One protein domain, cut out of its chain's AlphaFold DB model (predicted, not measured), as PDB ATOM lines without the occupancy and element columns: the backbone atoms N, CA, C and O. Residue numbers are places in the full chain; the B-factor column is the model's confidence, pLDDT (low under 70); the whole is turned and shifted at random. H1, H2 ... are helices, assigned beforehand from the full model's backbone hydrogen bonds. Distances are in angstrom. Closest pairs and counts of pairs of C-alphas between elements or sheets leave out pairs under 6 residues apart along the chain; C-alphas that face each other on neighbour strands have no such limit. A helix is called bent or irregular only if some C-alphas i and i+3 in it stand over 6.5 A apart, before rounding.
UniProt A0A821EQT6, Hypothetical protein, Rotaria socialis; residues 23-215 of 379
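This is residues 23 to 215 of the 379 residues of the protein "Hypothetical protein" of Rotaria socialis (UniProt A0A821EQT6). Four helical pieces, H1, H6b, H7 and H8, make a small bundle at one end, in which H6b and H8 each pack on both H7 and H1 but stay apart from each other; H6a, the other arm of the bent helix H6, reaches away from it and packs on H2 and H4, with H3 and H5 at the far end. H9 packs on H8 at the opposite end. The printed part has 193 residues, with nine named helices, H1 to H9 in order, and no named strand: all helix. It is compact, with a radius of gyration of the C-alphas of 18.3 A and spans of 56 by 38 by 23 A.

H6, residues 117 to 140, was assigned as one helix by its hydrogen bonds but is bent: C-alphas 129 and 132 are 7.5 A apart. Its arms are H6a, residues 117 to 129, 18.5 A, and H6b, residues 132 to 140. H7, residues 148 to 168, 30.8 A, is only just irregular: C-alphas 149 and 152 are 6.9 A apart. H8, residues 173 to 193, 27.5 A, is irregular, with C-alphas 186 and 189 7.4 A apart. H1, residues 26 to 40, begins at C-alpha (93.928, 162.661, 171.474). The others are H2, residues 45 to 60; H3, 62 to 70; H4, 83 to 94; H5, 98 to 107; and H9, 207 to 210, ending at C-alpha (101.120, 164.239, 180.884).

H6b and H7 form a hairpin at a shallow tilt of 10 degrees; their closest C-alphas, Leu 132 and Ile 158, are 5.8 A apart. H1 touches H8, closest C-alphas Gly 37 and Leu 179 at 4.4 A. H4 touches H6a, closest C-alphas Tyr 87 and Val 127 at 7.0 A. H2 touches H4 about perpendicular, at 81 degrees, closest C-alphas Ile 51 and Val 90 at 6.6 A. H3 and H5 only just touch, with 3 pairs of C-alphas within 8 A, the closest Val 64 and Ile 104 at 6.6 A. H8 touches H9 with residues 185 to 190 alone, closest C-alphas Arg 186 and Tyr 210 at 4.6 A. Every O i to N i+4 pair is within hydrogen-bond range in H1, H4, H5, H6a and H6b; H2 has 11 of 12, H3 4 of 5, H7 13 of 17 and H8 14 of 17, and H9 is too short for such a pair.

The farthest C-alphas, Gln 107 and Leu 195, are 56.6 A apart. The printed part has no cut; the links H3 to H4 and H8 to H9 are long. Residues 78 to 81 have pLDDT under 70.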
ATOM      1  N   LEU A  23      89.602 168.543 178.320       84.69
ATOM      2  CA  LEU A  23      90.280 167.336 177.859       84.69
ATOM      3  C   LEU A  23      91.171 167.623 176.632       84.69
ATOM      4  O   LEU A  23      90.792 168.398 175.743       84.69
ATOM      5  N   PRO A  24      92.363 167.006 176.557       89.50
ATOM      6  CA  PRO A  24      93.283 167.176 175.441       89.50
ATOM      7  C   PRO A  24      92.775 166.452 174.188       89.50
ATOM      8  O   PRO A  24      92.182 165.378 174.259       89.50
ATOM      9  N   CYS A  25      93.066 167.002 173.006       91.81
ATOM     10  CA  CYS A  25      92.772 166.315 171.748       91.81
ATOM     11  C   CYS A  25      93.729 165.125 171.574       91.81
ATOM     12  O   CYS A  25      94.937 165.303 171.382       91.81
ATOM     13  N   TYR A  26      93.183 163.910 171.608       94.25
ATOM     14  CA  TYR A  26      93.928 162.661 171.474       94.25
ATOM     15  C   TYR A  26      94.677 162.566 170.141       94.25
ATOM     16  O   TYR A  26      95.896 162.395 170.122       94.25
ATOM     17  N   ALA A  27      93.973 162.772 169.023       91.69
ATOM     18  CA  ALA A  27      94.560 162.692 167.685       91.69
ATOM     19  C   ALA A  27      95.690 163.717 167.483       91.69
ATOM     20  O   ALA A  27      96.717 163.408 166.878       91.69
ATOM     21  N   HIS A  28      95.537 164.927 168.033       91.56
ATOM     22  CA  HIS A  28      96.604 165.927 168.022       91.56
ATOM     23  C   HIS A  28      97.805 165.478 168.864       91.56
ATOM     24  O   HIS A  28      98.952 165.655 168.460       91.56
ATOM     25  N   SER A  29      97.556 164.856 170.014       94.50
ATOM     26  CA  SER A  29      98.612 164.371 170.902       94.50
ATOM     27  C   SER A  29      99.403 163.213 170.277       94.50
ATOM     28  O   SER A  29     100.630 163.216 170.372       94.50
ATOM     29  N   ILE A  30      98.744 162.297 169.550       95.12
ATOM     30  CA  ILE A  30      99.414 161.273 168.723       95.12
ATOM     31  C   ILE A  30     100.231 161.904 167.596       95.12
ATOM     32  O   ILE A  30     101.403 161.576 167.426       95.12
ATOM     33  N   GLN A  31      99.642 162.841 166.850       93.81
ATOM     34  CA  GLN A  31     100.335 163.558 165.778       93.81
ATOM     35  C   GLN A  31     101.625 164.214 166.291       93.81
ATOM     36  O   GLN A  31     102.661 164.156 165.628       93.81
ATOM     37  N   LEU A  32     101.572 164.849 167.467       94.50
ATOM     38  CA  LEU A  32     102.751 165.418 168.111       94.50
ATOM     39  C   LEU A  32     103.745 164.336 168.536       94.50
ATOM     40  O   LEU A  32     104.945 164.550 168.385       94.50
ATOM     41  N   ALA A  33     103.267 163.197 169.046       95.44
ATOM     42  CA  ALA A  33     104.131 162.102 169.467       95.44
ATOM     43  C   ALA A  33     104.988 161.575 168.300       95.44
ATOM     44  O   ALA A  33     106.218 161.560 168.405       95.44
ATOM     45  N   ILE A  34     104.347 161.266 167.166       95.19
ATOM     46  CA  ILE A  34     105.004 160.820 165.926       95.19
ATOM     47  C   ILE A  34     105.957 161.889 165.383       95.19
ATOM     48  O   ILE A  34     107.108 161.595 165.059       95.19
ATOM     49  N   ASN A  35     105.506 163.144 165.305       94.19
ATOM     50  CA  ASN A  35     106.325 164.237 164.778       94.19
ATOM     51  C   ASN A  35     107.598 164.462 165.598       94.19
ATOM     52  O   ASN A  35     108.653 164.734 165.031       94.19
ATOM     53  N   ASP A  36     107.499 164.388 166.923       94.75
ATOM     54  CA  ASP A  36     108.658 164.510 167.805       94.75
ATOM     55  C   ASP A  36     109.599 163.305 167.633       94.75
ATOM     56  O   ASP A  36     110.809 163.501 167.558       94.75
ATOM     57  N   GLY A  37     109.060 162.091 167.459       94.62
ATOM     58  CA  GLY A  37     109.851 160.894 167.150       94.62
ATOM     59  C   GLY A  37     110.645 161.022 165.845       94.62
ATOM     60  O   GLY A  37     111.857 160.809 165.824       94.62
ATOM     61  N   LEU A  38     109.987 161.472 164.771       94.19
ATOM     62  CA  LEU A  38     110.607 161.714 163.461       94.19
ATOM     63  C   LEU A  38     111.622 162.864 163.456       94.19
ATOM     64  O   LEU A  38     112.505 162.900 162.598       94.19
ATOM     65  N   LYS A  39     111.494 163.827 164.375       94.44
ATOM     66  CA  LYS A  39     112.489 164.892 164.577       94.44
ATOM     67  C   LYS A  39     113.673 164.414 165.411       94.44
ATOM     68  O   LYS A  39     114.789 164.865 165.176       94.44
ATOM     69  N   GLY A  40     113.426 163.540 166.388       93.25
ATOM     70  CA  GLY A  40     114.451 162.975 167.264       93.25
ATOM     71  C   GLY A  40     115.365 161.974 166.560       93.25
ATOM     72  O   GLY A  40     116.537 161.872 166.914       93.25
ATOM     73  N   SER A  41     114.866 161.283 165.528       93.00
ATOM     74  CA  SER A  41     115.644 160.317 164.752       93.00
ATOM     75  C   SER A  41     115.705 160.661 163.266       93.00
ATOM     76  O   SER A  41     114.687 160.810 162.592       93.00
ATOM     77  N   THR A  42     116.923 160.707 162.723       92.69
ATOM     78  CA  THR A  42     117.157 160.971 161.299       92.69
ATOM     79  C   THR A  42     117.294 159.715 160.442       92.69
ATOM     80  O   THR A  42     117.392 159.835 159.224       92.69
ATOM     81  N   CYS A  43     117.276 158.515 161.036       93.69
ATOM     82  CA  CYS A  43     117.597 157.275 160.317       93.69
ATOM     83  C   CYS A  43     116.674 157.021 159.111       93.69
ATOM     84  O   CYS A  43     117.154 156.708 158.027       93.69
ATOM     85  N   VAL A  44     115.368 157.258 159.262       94.62
ATOM     86  CA  VAL A  44     114.369 157.022 158.207       94.62
ATOM     87  C   VAL A  44     114.187 158.205 157.249       94.62
ATOM     88  O   VAL A  44     113.614 158.034 156.171       94.62
ATOM     89  N   GLN A  45     114.682 159.400 157.600       93.75
ATOM     90  CA  GLN A  45     114.444 160.640 156.843       93.75
ATOM     91  C   GLN A  45     114.844 160.525 155.359       93.75
ATOM     92  O   GLN A  45     114.007 160.848 154.514       93.75
ATOM     93  N   PRO A  46     116.029 159.991 154.982       95.12
ATOM     94  CA  PRO A  46     116.411 159.901 153.571       95.12
ATOM     95  C   PRO A  46     115.459 159.031 152.738       95.12
ATOM     96  O   PRO A  46     115.178 159.340 151.579       95.12
ATOM     97  N   SER A  47     114.934 157.953 153.332       96.00
ATOM     98  CA  SER A  47     113.979 157.061 152.661       96.00
ATOM     99  C   SER A  47     112.607 157.724 152.523       96.00
ATOM    100  O   SER A  47     111.999 157.684 151.451       96.00
ATOM    101  N   LEU A  48     112.144 158.419 153.568       94.56
ATOM    102  CA  LEU A  48     110.893 159.185 153.537       94.56
ATOM    103  C   LEU A  48     110.944 160.349 152.534       94.56
ATOM    104  O   LEU A  48     109.944 160.646 151.873       94.56
ATOM    105  N   GLU A  49     112.098 160.997 152.373       94.12
ATOM    106  CA  GLU A  49     112.304 162.042 151.369       94.12
ATOM    107  C   GLU A  49     112.215 161.500 149.941       94.12
ATOM    108  O   GLU A  49     111.594 162.141 149.086       94.12
ATOM    109  N   LYS A  50     112.795 160.320 149.671       95.12
ATOM    110  CA  LYS A  50     112.644 159.643 148.375       95.12
ATOM    111  C   LYS A  50     111.179 159.334 148.092       95.12
ATOM    112  O   LYS A  50     110.690 159.743 147.043       95.12
ATOM    113  N   ILE A  51     110.461 158.714 149.034       94.44
ATOM    114  CA  ILE A  51     109.022 158.440 148.880       94.44
ATOM    115  C   ILE A  51     108.243 159.728 148.626       94.44
ATOM    116  O   ILE A  51     107.430 159.783 147.709       94.44
ATOM    117  N   SER A  52     108.532 160.798 149.365       93.12
ATOM    118  CA  SER A  52     107.857 162.085 149.175       93.12
ATOM    119  C   SER A  52     108.094 162.670 147.776       93.12
ATOM    120  O   SER A  52     107.218 163.340 147.230       93.12
ATOM    121  N   LYS A  53     109.276 162.451 147.182       93.50
ATOM    122  CA  LYS A  53     109.572 162.846 145.794       93.50
ATOM    123  C   LYS A  53     108.860 161.939 144.788       93.50
ATOM    124  O   LYS A  53     108.287 162.461 143.838       93.50
ATOM    125  N   ILE A  54     108.831 160.626 145.024       92.94
ATOM    126  CA  ILE A  54     108.095 159.653 144.198       92.94
ATOM    127  C   ILE A  54     106.600 159.996 144.172       92.94
ATOM    128  O   ILE A  54     106.015 160.106 143.098       92.94
ATOM    129  N   ALA A  55     105.996 160.260 145.331       91.81
ATOM    130  CA  ALA A  55     104.596 160.654 145.433       91.81
ATOM    131  C   ALA A  55     104.312 161.954 144.669       91.81
ATOM    132  O   ALA A  55     103.362 162.021 143.897       91.81
ATOM    133  N   LYS A  56     105.178 162.972 144.775       91.56
ATOM    134  CA  LYS A  56     105.036 164.193 143.960       91.56
ATOM    135  C   LYS A  56     105.051 163.884 142.464       91.56
ATOM    136  O   LYS A  56     104.176 164.362 141.748       91.56
ATOM    137  N   LEU A  57     106.000 163.064 142.007       91.25
ATOM    138  CA  LEU A  57     106.098 162.665 140.601       91.25
ATOM    139  C   LEU A  57     104.865 161.894 140.125       91.25
ATOM    140  O   LEU A  57     104.457 162.096 138.985       91.25
ATOM    141  N   SER A  58     104.239 161.088 140.988       90.25
ATOM    142  CA  SER A  58     103.005 160.360 140.653       90.25
ATOM    143  C   SER A  58     101.831 161.271 140.280       90.25
ATOM    144  O   SER A  58     100.914 160.831 139.598       90.25
ATOM    145  N   HIS A  59     101.879 162.548 140.671       88.06
ATOM    146  CA  HIS A  59     100.857 163.536 140.334       88.06
ATOM    147  C   HIS A  59     101.344 164.609 139.357       88.06
ATOM    148  O   HIS A  59     100.535 165.178 138.631       88.06
ATOM    149  N   SER A  60     102.642 164.931 139.352       89.00
ATOM    150  CA  SER A  60     103.191 166.006 138.516       89.00
ATOM    151  C   SER A  60     103.763 165.530 137.181       89.00
ATOM    152  O   SER A  60     103.913 166.344 136.274       89.00
ATOM    153  N   SER A  61     104.114 164.247 137.046       91.31
ATOM    154  CA  SER A  61     104.684 163.675 135.824       91.31
ATOM    155  C   SER A  61     103.689 162.733 135.159       91.31
ATOM    156  O   SER A  61     103.403 161.662 135.687       91.31
ATOM    157  N   ILE A  62     103.221 163.102 133.963       88.94
ATOM    158  CA  ILE A  62     102.302 162.283 133.154       88.94
ATOM    159  C   ILE A  62     102.898 160.889 132.912       88.94
ATOM    160  O   ILE A  62     102.230 159.882 133.116       88.94
ATOM    161  N   ALA A  63     104.193 160.818 132.581       90.31
ATOM    162  CA  ALA A  63     104.866 159.554 132.290       90.31
ATOM    163  C   ALA A  63     104.866 158.580 133.483       90.31
ATOM    164  O   ALA A  63     104.752 157.369 133.278       90.31
ATOM    165  N   VAL A  64     105.013 159.101 134.708       88.81
ATOM    166  CA  VAL A  64     104.988 158.305 135.947       88.81
ATOM    167  C   VAL A  64     103.549 157.970 136.335       88.81
ATOM    168  O   VAL A  64     103.275 156.818 136.653       88.81
ATOM    169  N   ALA A  65     102.638 158.942 136.258       89.19
ATOM    170  CA  ALA A  65     101.224 158.770 136.580       89.19
ATOM    171  C   ALA A  65     100.567 157.668 135.729       89.19
ATOM    172  O   ALA A  65     100.031 156.718 136.288       89.19
ATOM    173  N   GLU A  66     100.710 157.725 134.399       89.75
ATOM    174  CA  GLU A  66     100.164 156.709 133.481       89.75
ATOM    175  C   GLU A  66     100.717 155.308 133.778       89.75
ATOM    176  O   GLU A  66     100.012 154.305 133.696       89.75
ATOM    177  N   ARG A  67     101.999 155.209 134.147       90.12
ATOM    178  CA  ARG A  67     102.629 153.919 134.469       90.12
ATOM    179  C   ARG A  67     102.148 153.342 135.789       90.12
ATOM    180  O   ARG A  67     101.997 152.128 135.876       90.12
ATOM    181  N   LEU A  68     101.916 154.189 136.789       89.44
ATOM    182  CA  LEU A  68     101.321 153.774 138.057       89.44
ATOM    183  C   LEU A  68      99.857 153.357 137.868       89.44
ATOM    184  O   LEU A  68      99.432 152.350 138.429       89.44
ATOM    185  N   GLU A  69      99.116 154.056 137.008       89.25
ATOM    186  CA  GLU A  69      97.745 153.693 136.645       89.25
ATOM    187  C   GLU A  69      97.681 152.342 135.915       89.25
ATOM    188  O   GLU A  69      96.828 151.513 136.232       89.25
ATOM    189  N   ASN A  70      98.643 152.051 135.031       89.12
ATOM    190  CA  ASN A  70      98.749 150.753 134.348       89.12
ATOM    191  C   ASN A  70      98.952 149.569 135.306       89.12
ATOM    192  O   ASN A  70      98.554 148.450 134.987       89.12
ATOM    193  N   ILE A  71      99.566 149.802 136.470       88.69
ATOM    194  CA  ILE A  71      99.694 148.795 137.534       88.69
ATOM    195  C   ILE A  71      98.616 148.945 138.619       88.69
ATOM    196  O   ILE A  71      98.712 148.303 139.661       88.69
ATOM    197  N   GLN A  72      97.592 149.772 138.376       86.12
ATOM    198  CA  GLN A  72      96.449 150.036 139.257       86.12
ATOM    199  C   GLN A  72      96.831 150.569 140.647       86.12
ATOM    200  O   GLN A  72      96.158 150.290 141.640       86.12
ATOM    201  N   VAL A  73      97.899 151.365 140.728       86.69
ATOM    202  CA  VAL A  73      98.369 151.966 141.980       86.69
ATOM    203  C   VAL A  73      98.065 153.458 142.003       86.69
ATOM    204  O   VAL A  73      98.496 154.212 141.136       86.69
ATOM    205  N   CYS A  74      97.382 153.900 143.060       84.81
ATOM    206  CA  CYS A  74      97.198 155.312 143.371       84.81
ATOM    207  C   CYS A  74      98.011 155.667 144.616       84.81
ATOM    208  O   CYS A  74      97.729 155.177 145.710       84.81
ATOM    209  N   VAL A  75      99.001 156.545 144.464       84.69
ATOM    210  CA  VAL A  75      99.759 157.077 145.600       84.69
ATOM    211  C   VAL A  75      99.025 158.313 146.127       84.69
ATOM    212  O   VAL A  75      98.724 159.210 145.343       84.69
ATOM    213  N   PRO A  76      98.687 158.390 147.424       83.38
ATOM    214  CA  PRO A  76      98.065 159.581 147.982       83.38
ATOM    215  C   PRO A  76      99.091 160.709 148.146       83.38
ATOM    216  O   PRO A  76     100.238 160.490 148.541       83.38
ATOM    217  N   ASN A  77      98.654 161.949 147.918       75.12
ATOM    218  CA  ASN A  77      99.454 163.121 148.255       75.12
ATOM    219  C   ASN A  77      99.528 163.293 149.780       75.12
ATOM    220  O   ASN A  77      98.480 163.387 150.431       75.12
ATOM    221  N   PRO A  78     100.731 163.427 150.367       67.25
ATOM    222  CA  PRO A  78     100.856 163.643 151.797       67.25
ATOM    223  C   PRO A  78     100.340 165.043 152.147       67.25
ATOM    224  O   PRO A  78     100.811 166.068 151.644       67.25
ATOM    225  N   ASN A  79      99.382 165.102 153.061       68.38
ATOM    226  CA  ASN A  79      98.964 166.335 153.693       68.38
ATOM    227  C   ASN A  79      99.950 166.673 154.819       68.38
ATOM    228  O   ASN A  79      99.982 166.014 155.856       68.38
ATOM    229  N   LYS A  80     100.702 167.768 154.653       60.62
ATOM    230  CA  LYS A  80     101.679 168.256 155.646       60.62
ATOM    231  C   LYS A  80     101.100 168.457 157.055       60.62
ATOM    232  O   LYS A  80     101.861 168.492 158.014       60.62
ATOM    233  N   THR A  81      99.783 168.625 157.180       61.53
ATOM    234  CA  THR A  81      99.097 168.840 158.464       61.53
ATOM    235  C   THR A  81      98.611 167.551 159.138       61.53
ATOM    236  O   THR A  81      98.203 167.617 160.294       61.53
ATOM    237  N   ARG A  82      98.646 166.390 158.461       72.69
ATOM    238  CA  ARG A  82      98.127 165.111 158.981       72.69
ATOM    239  C   ARG A  82      99.090 163.962 158.705       72.69
ATOM    240  O   ARG A  82      99.214 163.507 157.571       72.69
ATOM    241  N   TRP A  83      99.716 163.444 159.751       85.81
ATOM    242  CA  TRP A  83     100.730 162.400 159.661       85.81
ATOM    243  C   TRP A  83     100.207 161.080 159.073       85.81
ATOM    244  O   TRP A  83     100.947 160.444 158.332       85.81
ATOM    245  N   ASN A  84      98.934 160.718 159.296       87.81
ATOM    246  CA  ASN A  84      98.332 159.521 158.683       87.81
ATOM    247  C   ASN A  84      98.511 159.504 157.160       87.81
ATOM    248  O   ASN A  84      98.863 158.483 156.597       87.81
ATOM    249  N   SER A  85      98.385 160.654 156.491       87.06
ATOM    250  CA  SER A  85      98.583 160.714 155.037       87.06
ATOM    251  C   SER A  85     100.030 160.442 154.602       87.06
ATOM    252  O   SER A  85     100.258 159.974 153.491       87.06
ATOM    253  N   GLN A  86     101.015 160.721 155.465       90.81
ATOM    254  CA  GLN A  86     102.403 160.331 155.226       90.81
ATOM    255  C   GLN A  86     102.569 158.817 155.386       90.81
ATOM    256  O   GLN A  86     103.241 158.206 154.561       90.81
ATOM    257  N   TYR A  87     101.945 158.220 156.406       94.50
ATOM    258  CA  TYR A  87     101.918 156.769 156.595       94.50
ATOM    259  C   TYR A  87     101.264 156.062 155.397       94.50
ATOM    260  O   TYR A  87     101.909 155.221 154.774       94.50
ATOM    261  N   ASP A  88     100.060 156.477 154.993       93.12
ATOM    262  CA  ASP A  88      99.322 155.897 153.863       93.12
ATOM    263  C   ASP A  88     100.111 156.003 152.549       93.12
ATOM    264  O   ASP A  88     100.146 155.067 151.751       93.12
ATOM    265  N   MET A  89     100.794 157.133 152.331       94.19
ATOM    266  CA  MET A  89     101.686 157.324 151.185       94.19
ATOM    267  C   MET A  89     102.845 156.327 151.196       94.19
ATOM    268  O   MET A  89     103.167 155.754 150.156       94.19
ATOM    269  N   VAL A  90     103.488 156.124 152.351       95.25
ATOM    270  CA  VAL A  90     104.582 155.156 152.472       95.25
ATOM    271  C   VAL A  90     104.071 153.750 152.183       95.25
ATOM    272  O   VAL A  90     104.661 153.078 151.340       95.25
ATOM    273  N   VAL A  91     102.955 153.346 152.800       95.62
ATOM    274  CA  VAL A  91     102.312 152.037 152.585       95.62
ATOM    275  C   VAL A  91     101.984 151.815 151.107       95.62
ATOM    276  O   VAL A  91     102.319 150.768 150.554       95.62
ATOM    277  N   ALA A  92     101.403 152.813 150.435       94.06
ATOM    278  CA  ALA A  92     101.071 152.723 149.015       94.06
ATOM    279  C   ALA A  92     102.311 152.513 148.130       94.06
ATOM    280  O   ALA A  92     102.274 151.700 147.210       94.06
ATOM    281  N   VAL A  93     103.416 153.216 148.408       94.12
ATOM    282  CA  VAL A  93     104.643 153.115 147.598       94.12
ATOM    283  C   VAL A  93     105.387 151.803 147.847       94.12
ATOM    284  O   VAL A  93     105.823 151.175 146.885       94.12
ATOM    285  N   ILE A  94     105.525 151.359 149.101       94.75
ATOM    286  CA  ILE A  94     106.208 150.087 149.401       94.75
ATOM    287  C   ILE A  94     105.388 148.861 148.981       94.75
ATOM    288  O   ILE A  94     105.960 147.791 148.795       94.75
ATOM    289  N   GLY A  95     104.069 149.014 148.818       93.25
ATOM    290  CA  GLY A  95     103.189 147.978 148.274       93.25
ATOM    291  C   GLY A  95     103.401 147.709 146.778       93.25
ATOM    292  O   GLY A  95     102.938 146.690 146.267       93.25
ATOM    293  N   ILE A  96     104.115 148.590 146.068       93.44
ATOM    294  CA  ILE A  96     104.485 148.387 144.664       93.44
ATOM    295  C   ILE A  96     105.616 147.361 144.587       93.44
ATOM    296  O   ILE A  96     106.590 147.428 145.335       93.44
ATOM    297  N   GLN A  97     105.534 146.440 143.623       93.12
ATOM    298  CA  GLN A  97     106.621 145.495 143.367       93.12
ATOM    299  C   GLN A  97     107.952 146.239 143.113       93.12
ATOM    300  O   GLN A  97     107.997 147.096 142.223       93.12
ATOM    301  N   PRO A  98     109.048 145.914 143.833       94.06
ATOM    302  CA  PRO A  98     110.283 146.698 143.776       94.06
ATOM    303  C   PRO A  98     110.904 146.843 142.384       94.06
ATOM    304  O   PRO A  98     111.446 147.903 142.063       94.06
ATOM    305  N   SER A  99     110.826 145.799 141.553       93.50
ATOM    306  CA  SER A  99     111.287 145.844 140.161       93.50
ATOM    307  C   SER A  99     110.450 146.810 139.330       93.50
ATOM    308  O   SER A  99     111.008 147.702 138.703       93.50
ATOM    309  N   ALA A 100     109.122 146.701 139.409       93.44
ATOM    310  CA  ALA A 100     108.199 147.557 138.672       93.44
ATOM    311  C   ALA A 100     108.385 149.038 139.032       93.44
ATOM    312  O   ALA A 100     108.487 149.876 138.140       93.44
ATOM    313  N   LEU A 101     108.493 149.366 140.326       93.81
ATOM    314  CA  LEU A 101     108.729 150.746 140.755       93.81
ATOM    315  C   LEU A 101     110.048 151.292 140.195       93.81
ATOM    316  O   LEU A 101     110.075 152.382 139.622       93.81
ATOM    317  N   ASN A 102     111.140 150.539 140.339       94.75
ATOM    318  CA  ASN A 102     112.445 150.978 139.852       94.75
ATOM    319  C   ASN A 102     112.476 151.081 138.318       94.75
ATOM    320  O   ASN A 102     113.050 152.035 137.802       94.75
ATOM    321  N   ASP A 103     111.806 150.190 137.585       94.56
ATOM    322  CA  ASP A 103     111.692 150.264 136.124       94.56
ATOM    323  C   ASP A 103     110.961 151.538 135.675       94.56
ATOM    324  O   ASP A 103     111.435 152.236 134.775       94.56
ATOM    325  N   ILE A 104     109.853 151.893 136.339       93.12
ATOM    326  CA  ILE A 104     109.114 153.141 136.082       93.12
ATOM    327  C   ILE A 104     110.026 154.352 136.303       93.12
ATOM    328  O   ILE A 104     110.107 155.233 135.444       93.12
ATOM    329  N   LEU A 105     110.743 154.385 137.429       94.19
ATOM    330  CA  LEU A 105     111.644 155.486 137.772       94.19
ATOM    331  C   LEU A 105     112.824 155.587 136.796       94.19
ATOM    332  O   LEU A 105     113.178 156.686 136.376       94.19
ATOM    333  N   ILE A 106     113.409 154.461 136.380       94.25
ATOM    334  CA  ILE A 106     114.512 154.427 135.413       94.25
ATOM    335  C   ILE A 106     114.054 154.932 134.043       94.25
ATOM    336  O   ILE A 106     114.758 155.741 133.432       94.25
ATOM    337  N   GLN A 107     112.888 154.486 133.564       91.88
ATOM    338  CA  GLN A 107     112.318 154.929 132.288       91.88
ATOM    339  C   GLN A 107     111.975 156.422 132.300       91.88
ATOM    340  O   GLN A 107     112.186 157.109 131.304       91.88
ATOM    341  N   ALA A 108     111.506 156.934 133.440       91.44
ATOM    342  CA  ALA A 108     111.230 158.352 133.649       91.44
ATOM    343  C   ALA A 108     112.486 159.192 133.965       91.44
ATOM    344  O   ALA A 108     112.357 160.365 134.296       91.44
ATOM    345  N   GLN A 109     113.693 158.622 133.851       92.50
ATOM    346  CA  GLN A 109     114.982 159.285 134.107       92.50
ATOM    347  C   GLN A 109     115.208 159.744 135.566       92.50
ATOM    348  O   GLN A 109     116.052 160.599 135.816       92.50
ATOM    349  N   HIS A 110     114.536 159.117 136.533       92.75
ATOM    350  CA  HIS A 110     114.630 159.390 137.975       92.75
ATOM    351  C   HIS A 110     115.381 158.286 138.742       92.75
ATOM    352  O   HIS A 110     114.907 157.737 139.743       92.75
ATOM    353  N   ARG A 111     116.574 157.914 138.262       92.25
ATOM    354  CA  ARG A 111     117.376 156.815 138.842       92.25
ATOM    355  C   ARG A 111     117.805 157.083 140.288       92.25
ATOM    356  O   ARG A 111     117.986 156.148 141.063       92.25
ATOM    357  N   GLU A 112     117.954 158.348 140.661       93.38
ATOM    358  CA  GLU A 112     118.295 158.804 142.009       93.38
ATOM    359  C   GLU A 112     117.228 158.465 143.059       93.38
ATOM    360  O   GLU A 112     117.539 158.401 144.251       93.38
ATOM    361  N   LEU A 113     115.985 158.231 142.626       94.44
ATOM    362  CA  LEU A 113     114.857 157.890 143.495       94.44
ATOM    363  C   LEU A 113     114.628 156.384 143.634       94.44
ATOM    364  O   LEU A 113     113.768 155.983 144.413       94.44
ATOM    365  N   CYS A 114     115.390 155.549 142.920       94.75
ATOM    366  CA  CYS A 114     115.262 154.100 143.024       94.75
ATOM    367  C   CYS A 114     115.509 153.632 144.464       94.75
ATOM    368  O   CYS A 114     116.510 153.990 145.101       94.75
ATOM    369  N   LEU A 115     114.587 152.811 144.965       95.31
ATOM    370  CA  LEU A 115     114.648 152.267 146.314       95.31
ATOM    371  C   LEU A 115     115.529 151.014 146.319       95.31
ATOM    372  O   LEU A 115     115.348 150.093 145.517       95.31
ATOM    373  N   LYS A 116     116.505 150.999 147.228       95.06
ATOM    374  CA  LYS A 116     117.419 149.882 147.489       95.06
ATOM    375  C   LYS A 116     116.885 149.013 148.624       95.06
ATOM    376  O   LYS A 116     116.016 149.436 149.381       95.06
ATOM    377  N   SER A 117     117.474 147.831 148.813       95.19
ATOM    378  CA  SER A 117     117.076 146.901 149.883       95.19
ATOM    379  C   SER A 117     117.073 147.551 151.269       95.19
ATOM    380  O   SER A 117     116.144 147.334 152.038       95.19
ATOM    381  N   LEU A 118     118.066 148.400 151.561       94.94
ATOM    382  CA  LEU A 118     118.134 149.129 152.828       94.94
ATOM    383  C   LEU A 118     117.014 150.174 152.972       94.94
ATOM    384  O   LEU A 118     116.501 150.350 154.073       94.94
ATOM    385  N   ASP A 119     116.616 150.842 151.881       96.19
ATOM    386  CA  ASP A 119     115.484 151.775 151.913       96.19
ATOM    387  C   ASP A 119     114.204 151.000 152.285       96.19
ATOM    388  O   ASP A 119     113.502 151.390 153.211       96.19
ATOM    389  N   TYR A 120     113.942 149.853 151.641       96.75
ATOM    390  CA  TYR A 120     112.789 149.004 151.974       96.75
ATOM    391  C   TYR A 120     112.830 148.485 153.413       96.75
ATOM    392  O   TYR A 120     111.805 148.492 154.084       96.75
ATOM    393  N   GLN A 121     113.991 148.055 153.912       96.25
ATOM    394  CA  GLN A 121     114.133 147.608 155.300       96.25
ATOM    395  C   GLN A 121     113.782 148.725 156.293       96.25
ATOM    396  O   GLN A 121     112.968 148.508 157.186       96.25
ATOM    397  N   MET A 122     114.318 149.934 156.095       96.31
ATOM    398  CA  MET A 122     113.987 151.093 156.932       96.31
ATOM    399  C   MET A 122     112.508 151.481 156.846       96.31
ATOM    400  O   MET A 122     111.899 151.811 157.860       96.31
ATOM    401  N   LEU A 123     111.926 151.454 155.646       97.25
ATOM    402  CA  LEU A 123     110.530 151.829 155.424       97.25
ATOM    403  C   LEU A 123     109.549 150.799 155.993       97.25
ATOM    404  O   LEU A 123     108.533 151.191 156.558       97.25
ATOM    405  N   ASN A 124     109.861 149.507 155.891       97.25
ATOM    406  CA  ASN A 124     109.059 148.447 156.498       97.25
ATOM    407  C   ASN A 124     109.077 148.546 158.027       97.25
ATOM    408  O   ASN A 124     108.023 148.465 158.646       97.25
ATOM    409  N   GLU A 125     110.242 148.792 158.636       97.75
ATOM    410  CA  GLU A 125     110.317 149.027 160.084       97.75
ATOM    411  C   GLU A 125     109.593 150.322 160.491       97.75
ATOM    412  O   GLU A 125     108.886 150.337 161.493       97.75
ATOM    413  N   PHE A 126     109.688 151.397 159.697       97.31
ATOM    414  CA  PHE A 126     108.901 152.617 159.920       97.31
ATOM    415  C   PHE A 126     107.392 152.339 159.906       97.31
ATOM    416  O   PHE A 126     106.674 152.833 160.779       97.31
ATOM    417  N   VAL A 127     106.911 151.567 158.924       97.25
ATOM    418  CA  VAL A 127     105.498 151.182 158.836       97.25
ATOM    419  C   VAL A 127     105.113 150.338 160.041       97.25
ATOM    420  O   VAL A 127     104.118 150.673 160.677       97.25
ATOM    421  N   SER A 128     105.915 149.336 160.410       97.31
ATOM    422  CA  SER A 128     105.694 148.511 161.608       97.31
ATOM    423  C   SER A 128     105.470 149.388 162.847       97.31
ATOM    424  O   SER A 128     104.369 149.420 163.391       97.31
ATOM    425  N   LEU A 129     106.440 150.255 163.166       97.81
ATOM    426  CA  LEU A 129     106.408 151.154 164.329       97.81
ATOM    427  C   LEU A 129     105.256 152.175 164.322       97.81
ATOM    428  O   LEU A 129     104.904 152.722 165.365       97.81
ATOM    429  N   SER A 130     104.710 152.501 163.149       96.44
ATOM    430  CA  SER A 130     103.708 153.563 162.987       96.44
ATOM    431  C   SER A 130     102.282 153.035 162.807       96.44
ATOM    432  O   SER A 130     101.337 153.824 162.844       96.44
ATOM    433  N   THR A 131     102.103 151.727 162.615       96.31
ATOM    434  CA  THR A 131     100.812 151.140 162.221       96.31
ATOM    435  C   THR A 131      99.737 151.365 163.281       96.31
ATOM    436  O   THR A 131      98.686 151.929 162.969       96.31
ATOM    437  N   LEU A 132     100.013 151.040 164.548       97.06
ATOM    438  CA  LEU A 132      99.016 151.206 165.612       97.06
ATOM    439  C   LEU A 132      98.683 152.670 165.901       97.06
ATOM    440  O   LEU A 132      97.543 153.000 166.230       97.06
ATOM    441  N   PHE A 133      99.638 153.584 165.721       96.94
ATOM    442  CA  PHE A 133      99.341 155.011 165.795       96.94
ATOM    443  C   PHE A 133      98.329 155.416 164.707       96.94
ATOM    444  O   PHE A 133      97.410 156.203 164.978       96.94
ATOM    445  N   ALA A 134      98.493 154.902 163.481       95.00
ATOM    446  CA  ALA A 134      97.708 155.299 162.312       95.00
ATOM    447  C   ALA A 134      96.281 154.771 162.439       95.00
ATOM    448  O   ALA A 134      95.318 155.519 162.227       95.00
ATOM    449  N   GLU A 135      96.159 153.518 162.878       94.62
ATOM    450  CA  GLU A 135      94.895 152.879 163.224       94.62
ATOM    451  C   GLU A 135      94.183 153.645 164.342       94.62
ATOM    452  O   GLU A 135      93.051 154.094 164.153       94.62
ATOM    453  N   ALA A 136      94.856 153.914 165.467       94.38
ATOM    454  CA  ALA A 136      94.263 154.643 166.586       94.38
ATOM    455  C   ALA A 136      93.773 156.043 166.178       94.38
ATOM    456  O   ALA A 136      92.682 156.474 166.567       94.38
ATOM    457  N   THR A 137      94.547 156.756 165.354       92.94
ATOM    458  CA  THR A 137      94.162 158.076 164.834       92.94
ATOM    459  C   THR A 137      92.938 157.983 163.925       92.94
ATOM    460  O   THR A 137      92.020 158.791 164.056       92.94
ATOM    461  N   THR A 138      92.894 157.003 163.022       90.88
ATOM    462  CA  THR A 138      91.779 156.815 162.079       90.88
ATOM    463  C   THR A 138      90.498 156.433 162.815       90.88
ATOM    464  O   THR A 138      89.449 157.047 162.614       90.88
ATOM    465  N   THR A 139      90.603 155.474 163.729       90.56
ATOM    466  CA  THR A 139      89.487 154.939 164.503       90.56
ATOM    467  C   THR A 139      88.879 155.999 165.421       90.56
ATOM    468  O   THR A 139      87.663 156.189 165.432       90.56
ATOM    469  N   THR A 140      89.697 156.772 166.142       90.56
ATOM    470  CA  THR A 140      89.187 157.837 167.034       90.56
ATOM    471  C   THR A 140      88.637 159.053 166.295       90.56
ATOM    472  O   THR A 140      87.880 159.835 166.865       90.56
ATOM    473  N   GLN A 141      88.971 159.213 165.015       86.25
ATOM    474  CA  GLN A 141      88.403 160.240 164.147       86.25
ATOM    475  C   GLN A 141      87.040 159.855 163.546       86.25
ATOM    476  O   GLN A 141      86.403 160.703 162.899       86.25
ATOM    477  N   ALA A 142      86.563 158.625 163.752       79.06
ATOM    478  CA  ALA A 142      85.221 158.217 163.357       79.06
ATOM    479  C   ALA A 142      84.146 159.045 164.092       79.06
ATOM    480  O   ALA A 142      84.313 159.436 165.243       79.06
ATOM    481  N   GLN A 143      83.032 159.344 163.414       72.38
ATOM    482  CA  GLN A 143      81.952 160.191 163.961       72.38
ATOM    483  C   GLN A 143      80.753 159.409 164.500       72.38
ATOM    484  O   GLN A 143      79.921 159.980 165.193       72.38
ATOM    485  N   LYS A 144      80.618 158.133 164.129       77.19
ATOM    486  CA  LYS A 144      79.399 157.348 164.379       77.19
ATOM    487  C   LYS A 144      79.470 156.477 165.632       77.19
ATOM    488  O   LYS A 144      78.489 155.826 165.961       77.19
ATOM    489  N   THR A 145      80.615 156.450 166.303       81.44
ATOM    490  CA  THR A 145      80.878 155.589 167.458       81.44
ATOM    491  C   THR A 145      81.593 156.387 168.546       81.44
ATOM    492  O   THR A 145      82.374 157.281 168.201       81.44
ATOM    493  N   PRO A 146      81.404 156.053 169.835       86.62
ATOM    494  CA  PRO A 146      82.199 156.607 170.922       86.62
ATOM    495  C   PRO A 146      83.690 156.448 170.625       86.62
ATOM    496  O   PRO A 146      84.161 155.351 170.314       86.62
ATOM    497  N   SER A 147      84.414 157.566 170.654       91.62
ATOM    498  CA  SER A 147      85.845 157.611 170.328       91.62
ATOM    499  C   SER A 147      86.719 157.715 171.573       91.62
ATOM    500  O   SER A 147      87.839 157.213 171.571       91.62
ATOM    501  N   VAL A 148      86.223 158.334 172.648       92.38
ATOM    502  CA  VAL A 148      86.987 158.520 173.893       92.38
ATOM    503  C   VAL A 148      87.293 157.197 174.599       92.38
ATOM    504  O   VAL A 148      88.375 157.049 175.157       92.38
ATOM    505  N   SER A 149      86.401 156.208 174.495       92.25
ATOM    506  CA  SER A 149      86.580 154.853 175.038       92.25
ATOM    507  C   SER A 149      87.788 154.119 174.459       92.25
ATOM    508  O   SER A 149      88.344 153.237 175.100       92.25
ATOM    509  N   ILE A 150      88.235 154.508 173.267       93.38
ATOM    510  CA  ILE A 150      89.320 153.840 172.544       93.38
ATOM    511  C   ILE A 150      90.683 154.313 173.064       93.38
ATOM    512  O   ILE A 150      91.632 153.536 173.078       93.38
ATOM    513  N   VAL A 151      90.765 155.552 173.559       95.81
ATOM    514  CA  VAL A 151      92.009 156.263 173.902       95.81
ATOM    515  C   VAL A 151      92.929 155.467 174.830       95.81
ATOM    516  O   VAL A 151      94.110 155.313 174.532       95.81
ATOM    517  N   ALA A 152      92.407 154.967 175.950       95.56
ATOM    518  CA  ALA A 152      93.209 154.228 176.923       95.56
ATOM    519  C   ALA A 152      93.703 152.892 176.357       95.56
ATOM    520  O   ALA A 152      94.897 152.597 176.406       95.56
ATOM    521  N   SER A 153      92.795 152.124 175.752       94.75
ATOM    522  CA  SER A 153      93.124 150.822 175.167       94.75
ATOM    523  C   SER A 153      94.168 150.922 174.053       94.75
ATOM    524  O   SER A 153      95.123 150.147 174.030       94.75
ATOM    525  N   SER A 154      94.059 151.922 173.176       96.75
ATOM    526  CA  SER A 154      94.998 152.109 172.075       96.75
ATOM    527  C   SER A 154      96.359 152.609 172.551       96.75
ATOM    528  O   SER A 154      97.372 152.189 172.005       96.75
ATOM    529  N   ILE A 155      96.426 153.466 173.575       97.81
ATOM    530  CA  ILE A 155      97.711 153.895 174.152       97.81
ATOM    531  C   ILE A 155      98.440 152.734 174.823       97.81
ATOM    532  O   ILE A 155      99.651 152.609 174.641       97.81
ATOM    533  N   LEU A 156      97.720 151.871 175.546       97.31
ATOM    534  CA  LEU A 156      98.310 150.663 176.114       97.31
ATOM    535  C   LEU A 156      98.854 149.743 175.011       97.31
ATOM    536  O   LEU A 156     100.002 149.312 175.097       97.31
ATOM    537  N   ALA A 157      98.062 149.502 173.961       97.19
ATOM    538  CA  ALA A 157      98.466 148.668 172.830       97.19
ATOM    539  C   ALA A 157      99.700 149.232 172.105       97.19
ATOM    540  O   ALA A 157     100.675 148.512 171.923       97.19
ATOM    541  N   ILE A 158      99.703 150.529 171.770       98.19
ATOM    542  CA  ILE A 158     100.848 151.208 171.136       98.19
ATOM    543  C   ILE A 158     102.100 151.109 172.016       98.19
ATOM    544  O   ILE A 158     103.193 150.856 171.517       98.19
ATOM    545  N   TYR A 159     101.966 151.318 173.329       97.88
ATOM    546  CA  TYR A 159     103.098 151.223 174.248       97.88
ATOM    547  C   TYR A 159     103.694 149.809 174.272       97.88
ATOM    548  O   TYR A 159     104.908 149.656 174.155       97.88
ATOM    549  N   GLN A 160     102.851 148.783 174.392       95.94
ATOM    550  CA  GLN A 160     103.287 147.384 174.402       95.94
ATOM    551  C   GLN A 160     103.913 146.966 173.066       95.94
ATOM    552  O   GLN A 160     104.949 146.302 173.065       95.94
ATOM    553  N   ASP A 161     103.327 147.398 171.952       96.69
ATOM    554  CA  ASP A 161     103.836 147.153 170.604       96.69
ATOM    555  C   ASP A 161     105.219 147.778 170.398       96.69
ATOM    556  O   ASP A 161     106.152 147.083 170.012       96.69
ATOM    557  N   LEU A 162     105.420 149.041 170.788       97.12
ATOM    558  CA  LEU A 162     106.743 149.671 170.721       97.12
ATOM    559  C   LEU A 162     107.782 148.963 171.597       97.12
ATOM    560  O   LEU A 162     108.947 148.867 171.211       97.12
ATOM    561  N   LEU A 163     107.400 148.468 172.778       95.81
ATOM    562  CA  LEU A 163     108.315 147.695 173.625       95.81
ATOM    563  C   LEU A 163     108.725 146.367 172.980       95.81
ATOM    564  O   LEU A 163     109.872 145.948 173.158       95.81
ATOM    565  N   LEU A 164     107.806 145.724 172.260       95.44
ATOM    566  CA  LEU A 164     108.057 144.498 171.510       95.44
ATOM    567  C   LEU A 164     108.926 144.784 170.279       95.44
ATOM    568  O   LEU A 164     109.975 144.163 170.103       95.44
ATOM    569  N   GLU A 165     108.555 145.787 169.487       95.75
ATOM    570  CA  GLU A 165     109.277 146.186 168.283       95.75
ATOM    571  C   GLU A 165     110.686 146.681 168.587       95.75
ATOM    572  O   GLU A 165     111.595 146.422 167.803       95.75
ATOM    573  N   ARG A 166     110.925 147.277 169.761       95.25
ATOM    574  CA  ARG A 166     112.270 147.651 170.228       95.25
ATOM    575  C   ARG A 166     113.272 146.491 170.176       95.25
ATOM    576  O   ARG A 166     114.458 146.736 169.964       95.25
ATOM    577  N   ALA A 167     112.828 145.245 170.359       94.19
ATOM    578  CA  ALA A 167     113.682 144.061 170.241       94.19
ATOM    579  C   ALA A 167     113.830 143.548 168.793       94.19
ATOM    580  O   ALA A 167     114.795 142.841 168.492       94.19
ATOM    581  N   ASN A 168     112.898 143.898 167.903       94.75
ATOM    582  CA  ASN A 168     112.818 143.388 166.533       94.75
ATOM    583  C   ASN A 168     113.495 144.303 165.506       94.75
ATOM    584  O   ASN A 168     114.117 143.810 164.560       94.75
ATOM    585  N   VAL A 169     113.372 145.624 165.675       95.50
ATOM    586  CA  VAL A 169     113.860 146.609 164.703       95.50
ATOM    587  C   VAL A 169     115.386 146.674 164.683       95.50
ATOM    588  O   VAL A 169     116.049 146.783 165.718       95.50
ATOM    589  N   LYS A 170     115.964 146.644 163.480       95.69
ATOM    590  CA  LYS A 170     117.418 146.626 163.259       95.69
ATOM    591  C   LYS A 170     117.932 147.924 162.653       95.69
ATOM    592  O   LYS A 170     119.078 148.299 162.890       95.69
ATOM    593  N   HIS A 171     117.112 148.589 161.848       95.50
ATOM    594  CA  HIS A 171     117.495 149.761 161.066       95.50
ATOM    595  C   HIS A 171     116.888 151.060 161.618       95.50
ATOM    596  O   HIS A 171     117.498 152.122 161.496       95.50
ATOM    597  N   ALA A 172     115.726 150.974 162.264       96.12
ATOM    598  CA  ALA A 172     114.954 152.080 162.818       96.12
ATOM    599  C   ALA A 172     114.938 152.095 164.360       96.12
ATOM    600  O   ALA A 172     114.070 152.725 164.962       96.12
ATOM    601  N   SER A 173     115.904 151.456 165.034       96.62
ATOM    602  CA  SER A 173     115.939 151.382 166.507       96.62
ATOM    603  C   SER A 173     115.964 152.765 167.168       96.62
ATOM    604  O   SER A 173     115.257 153.000 168.142       96.62
ATOM    605  N   SER A 174     116.697 153.729 166.596       97.12
ATOM    606  CA  SER A 174     116.702 155.107 167.113       97.12
ATOM    607  C   SER A 174     115.349 155.808 166.962       97.12
ATOM    608  O   SER A 174     114.997 156.628 167.807       97.12
ATOM    609  N   LEU A 175     114.580 155.494 165.912       97.75
ATOM    610  CA  LEU A 175     113.215 155.994 165.758       97.75
ATOM    611  C   LEU A 175     112.296 155.377 166.813       97.75
ATOM    612  O   LEU A 175     111.547 156.118 167.440       97.75
ATOM    613  N   CYS A 176     112.386 154.063 167.040       98.06
ATOM    614  CA  CYS A 176     111.611 153.368 168.069       98.06
ATOM    615  C   CYS A 176     111.815 154.001 169.456       98.06
ATOM    616  O   CYS A 176     110.839 154.334 170.125       98.06
ATOM    617  N   GLU A 177     113.065 154.262 169.855       97.12
ATOM    618  CA  GLU A 177     113.365 154.932 171.130       97.12
ATOM    619  C   GLU A 177     112.786 156.352 171.198       97.12
ATOM    620  O   GLU A 177     112.176 156.734 172.196       97.12
ATOM    621  N   CYS A 178     112.917 157.136 170.121       97.38
ATOM    622  CA  CYS A 178     112.366 158.492 170.082       97.38
ATOM    623  C   CYS A 178     110.829 158.496 170.129       97.38
ATOM    624  O   CYS A 178     110.237 159.377 170.753       97.38
ATOM    625  N   LEU A 179     110.173 157.523 169.486       98.00
ATOM    626  CA  LEU A 179     108.722 157.340 169.546       98.00
ATOM    627  C   LEU A 179     108.272 156.948 170.953       98.00
ATOM    628  O   LEU A 179     107.333 157.552 171.469       98.00
ATOM    629  N   LEU A 180     108.965 156.000 171.590       97.50
ATOM    630  CA  LEU A 180     108.672 155.560 172.951       97.50
ATOM    631  C   LEU A 180     108.825 156.715 173.948       97.50
ATOM    632  O   LEU A 180     107.904 156.994 174.714       97.50
ATOM    633  N   GLU A 181     109.939 157.450 173.896       96.69
ATOM    634  CA  GLU A 181     110.160 158.629 174.740       96.69
ATOM    635  C   GLU A 181     109.068 159.684 174.531       96.69
ATOM    636  O   GLU A 181     108.521 160.235 175.491       96.69
ATOM    637  N   SER A 182     108.721 159.956 173.274       97.06
ATOM    638  CA  SER A 182     107.707 160.942 172.925       97.06
ATOM    639  C   SER A 182     106.309 160.533 173.404       97.06
ATOM    640  O   SER A 182     105.601 161.361 173.991       97.06
ATOM    641  N   LEU A 183     105.933 159.260 173.243       97.69
ATOM    642  CA  LEU A 183     104.687 158.690 173.754       97.69
ATOM    643  C   LEU A 183     104.619 158.829 175.280       97.69
ATOM    644  O   LEU A 183     103.673 159.420 175.801       97.69
ATOM    645  N   LEU A 184     105.652 158.369 175.992       97.25
ATOM    646  CA  LEU A 184     105.727 158.432 177.453       97.25
ATOM    647  C   LEU A 184     105.704 159.873 177.972       97.25
ATOM    648  O   LEU A 184     105.027 160.165 178.953       97.25
ATOM    649  N   SER A 185     106.356 160.811 177.278       96.56
ATOM    650  CA  SER A 185     106.362 162.229 177.663       96.56
ATOM    651  C   SER A 185     104.977 162.881 177.678       96.56
ATOM    652  O   SER A 185     104.801 163.915 178.328       96.56
ATOM    653  N   ARG A 186     104.003 162.300 176.963       96.19
ATOM    654  CA  ARG A 186     102.648 162.841 176.778       96.19
ATOM    655  C   ARG A 186     101.578 162.008 177.462       96.19
ATOM    656  O   ARG A 186     100.684 162.580 178.065       96.19
ATOM    657  N   PHE A 187     101.679 160.688 177.359       97.12
ATOM    658  CA  PHE A 187     100.677 159.739 177.835       97.12
ATOM    659  C   PHE A 187     101.141 158.938 179.053       97.12
ATOM    660  O   PHE A 187     100.373 158.132 179.570       97.12
ATOM    661  N   GLY A 188     102.365 159.152 179.547       96.19
ATOM    662  CA  GLY A 188     102.884 158.418 180.700       96.19
ATOM    663  C   GLY A 188     102.003 158.557 181.940       96.19
ATOM    664  O   GLY A 188     101.834 157.585 182.658       96.19
ATOM    665  N   GLY A 189     101.337 159.701 182.130       94.81
ATOM    666  CA  GLY A 189     100.368 159.871 183.213       94.81
ATOM    667  C   GLY A 189      99.169 158.921 183.118       94.81
ATOM    668  O   GLY A 189      98.725 158.389 184.129       94.81
ATOM    669  N   MET A 190      98.691 158.631 181.907       96.44
ATOM    670  CA  MET A 190      97.643 157.631 181.685       96.44
ATOM    671  C   MET A 190      98.143 156.220 181.991       96.44
ATOM    672  O   MET A 190      97.447 155.442 182.636       96.44
ATOM    673  N   LEU A 191      99.363 155.895 181.558       97.31
ATOM    674  CA  LEU A 191      99.975 154.589 181.810       97.31
ATOM    675  C   LEU A 191     100.263 154.383 183.312       97.31
ATOM    676  O   LEU A 191     100.021 153.299 183.832       97.31
ATOM    677  N   GLU A 192     100.672 155.427 184.040       95.81
ATOM    678  CA  GLU A 192     100.760 155.415 185.510       95.81
ATOM    679  C   GLU A 192      99.392 155.098 186.141       95.81
ATOM    680  O   GLU A 192      99.304 154.306 187.081       95.81
ATOM    681  N   GLN A 193      98.295 155.652 185.604       95.31
ATOM    682  CA  GLN A 193      96.948 155.300 186.065       95.31
ATOM    683  C   GLN A 193      96.583 153.837 185.778       95.31
ATOM    684  O   GLN A 193      95.797 153.264 186.535       95.31
ATOM    685  N   MET A 194      97.190 153.224 184.759       95.94
ATOM    686  CA  MET A 194      97.102 151.791 184.452       95.94
ATOM    687  C   MET A 194      98.052 150.923 185.295       95.94
ATOM    688  O   MET A 194      98.248 149.756 184.970       95.94
ATOM    689  N   LEU A 195      98.630 151.471 186.373       95.94
ATOM    690  CA  LEU A 195      99.549 150.779 187.291       95.94
ATOM    691  C   LEU A 195     100.893 150.388 186.655       95.94
ATOM    692  O   LEU A 195     101.618 149.543 187.179       95.94
ATOM    693  N   LEU A 196     101.255 151.016 185.533       94.75
ATOM    694  CA  LEU A 196     102.548 150.808 184.894       94.75
ATOM    695  C   LEU A 196     103.623 151.696 185.517       94.75
ATOM    696  O   LEU A 196     103.409 152.876 185.796       94.75
ATOM    697  N   VAL A 197     104.819 151.128 185.672       92.31
ATOM    698  CA  VAL A 197     105.998 151.871 186.115       92.31
ATOM    699  C   VAL A 197     106.609 152.584 184.914       92.31
ATOM    700  O   VAL A 197     107.202 151.953 184.040       92.31
ATOM    701  N   ILE A 198     106.466 153.908 184.876       92.19
ATOM    702  CA  ILE A 198     107.012 154.744 183.806       92.19
ATOM    703  C   ILE A 198     108.320 155.388 184.263       92.19
ATOM    704  O   ILE A 198     108.326 156.331 185.055       92.19
ATOM    705  N   ASP A 199     109.435 154.895 183.725       85.75
ATOM    706  CA  ASP A 199     110.759 155.468 183.960       85.75
ATOM    707  C   ASP A 199     111.045 156.595 182.955       85.75
ATOM    708  O   ASP A 199     111.599 156.389 181.873       85.75
ATOM    709  N   ILE A 200     110.598 157.808 183.290       89.19
ATOM    710  CA  ILE A 200     110.893 159.014 182.516       89.19
ATOM    711  C   ILE A 200     111.284 160.171 183.436       89.19
ATOM    712  O   ILE A 200     110.621 160.467 184.431       89.19
ATOM    713  N   SER A 201     112.358 160.877 183.074       88.12
ATOM    714  CA  SER A 201     112.806 162.064 183.808       88.12
ATOM    715  C   SER A 201     111.725 163.148 183.832       88.12
ATOM    716  O   SER A 201     111.155 163.485 182.793       88.12
ATOM    717  N   GLU A 202     111.527 163.788 184.989       86.50
ATOM    718  CA  GLU A 202     110.598 164.915 185.166       86.50
ATOM    719  C   GLU A 202     110.776 166.029 184.124       86.50
ATOM    720  O   GLU A 202     109.803 166.627 183.676       86.50
ATOM    721  N   LYS A 203     112.009 166.282 183.665       87.62
ATOM    722  CA  LYS A 203     112.290 167.305 182.639       87.62
ATOM    723  C   LYS A 203     111.728 166.953 181.261       87.62
ATOM    724  O   LYS A 203     111.510 167.847 180.448       87.62
ATOM    725  N   LYS A 204     111.540 165.662 180.986       88.19
ATOM    726  CA  LYS A 204     110.992 165.160 179.724       88.19
ATOM    727  C   LYS A 204     109.466 165.082 179.760       88.19
ATOM    728  O   LYS A 204     108.856 165.092 178.696       88.19
ATOM    729  N   LYS A 205     108.835 165.057 180.943       91.62
ATOM    730  CA  LYS A 205     107.370 165.057 181.082       91.62
ATOM    731  C   LYS A 205     106.794 166.373 180.563       91.62
ATOM    732  O   LYS A 205     107.020 167.447 181.123       91.62
ATOM    733  N   LYS A 206     106.007 166.305 179.490       89.44
ATOM    734  CA  LYS A 206     105.306 167.470 178.942       89.44
ATOM    735  C   LYS A 206     104.038 167.674 179.761       89.44
ATOM    736  O   LYS A 206     102.985 167.196 179.357       89.44
ATOM    737  N   LYS A 207     104.146 168.360 180.908       84.75
ATOM    738  CA  LYS A 207     103.074 168.512 181.921       84.75
ATOM    739  C   LYS A 207     101.692 168.820 181.336       84.75
ATOM    740  O   LYS A 207     100.737 168.124 181.647       84.75
ATOM    741  N   ASN A 208     101.623 169.740 180.369       85.69
ATOM    742  CA  ASN A 208     100.384 170.116 179.667       85.69
ATOM    743  C   ASN A 208      99.674 168.962 178.933       85.69
ATOM    744  O   ASN A 208      98.558 169.139 178.471       85.69
ATOM    745  N   PHE A 209     100.328 167.819 178.748       90.06
ATOM    746  CA  PHE A 209      99.739 166.595 178.205       90.06
ATOM    747  C   PHE A 209      99.746 165.498 179.264       90.06
ATOM    748  O   PHE A 209      98.713 164.891 179.519       90.06
ATOM    749  N   TYR A 210     100.899 165.298 179.908       92.69
ATOM    750  CA  TYR A 210     101.120 164.239 180.884       92.69
ATOM    751  C   TYR A 210     100.082 164.258 182.003       92.69
ATOM    752  O   TYR A 210      99.520 163.217 182.323       92.69
ATOM    753  N   ASP A 211      99.811 165.435 182.570       90.44
ATOM    754  CA  ASP A 211      98.882 165.570 183.689       90.44
ATOM    755  C   ASP A 211      97.422 165.561 183.218       90.44
ATOM    756  O   ASP A 211      96.582 164.959 183.877       90.44
ATOM    757  N   LEU A 212      97.124 166.108 182.035       91.44
ATOM    758  CA  LEU A 212      95.774 166.044 181.462       91.44
ATOM    759  C   LEU A 212      95.330 164.607 181.155       91.44
ATOM    760  O   LEU A 212      94.164 164.265 181.318       91.44
ATOM    761  N   PHE A 213      96.252 163.749 180.718       93.44
ATOM    762  CA  PHE A 213      95.962 162.343 180.445       93.44
ATOM    763  C   PHE A 213      95.953 161.453 181.704       93.44
ATOM    764  O   PHE A 213      95.650 160.268 181.587       93.44
ATOM    765  N   LYS A 214      96.223 161.999 182.904       92.38
ATOM    766  CA  LYS A 214      95.988 161.300 184.186       92.38
ATOM    767  C   LYS A 214      94.516 161.260 184.586       92.38
ATOM    768  O   LYS A 214      94.190 160.584 185.559       92.38
ATOM    769  N   ASP A 215      93.655 161.999 183.891       91.88
ATOM    770  CA  ASP A 215      92.245 162.079 184.248       91.88
ATOM    771  C   ASP A 215      91.601 160.675 184.278       91.88
ATOM    772  O   ASP A 215      91.710 159.924 183.298       91.88
TER     773      ASP A 215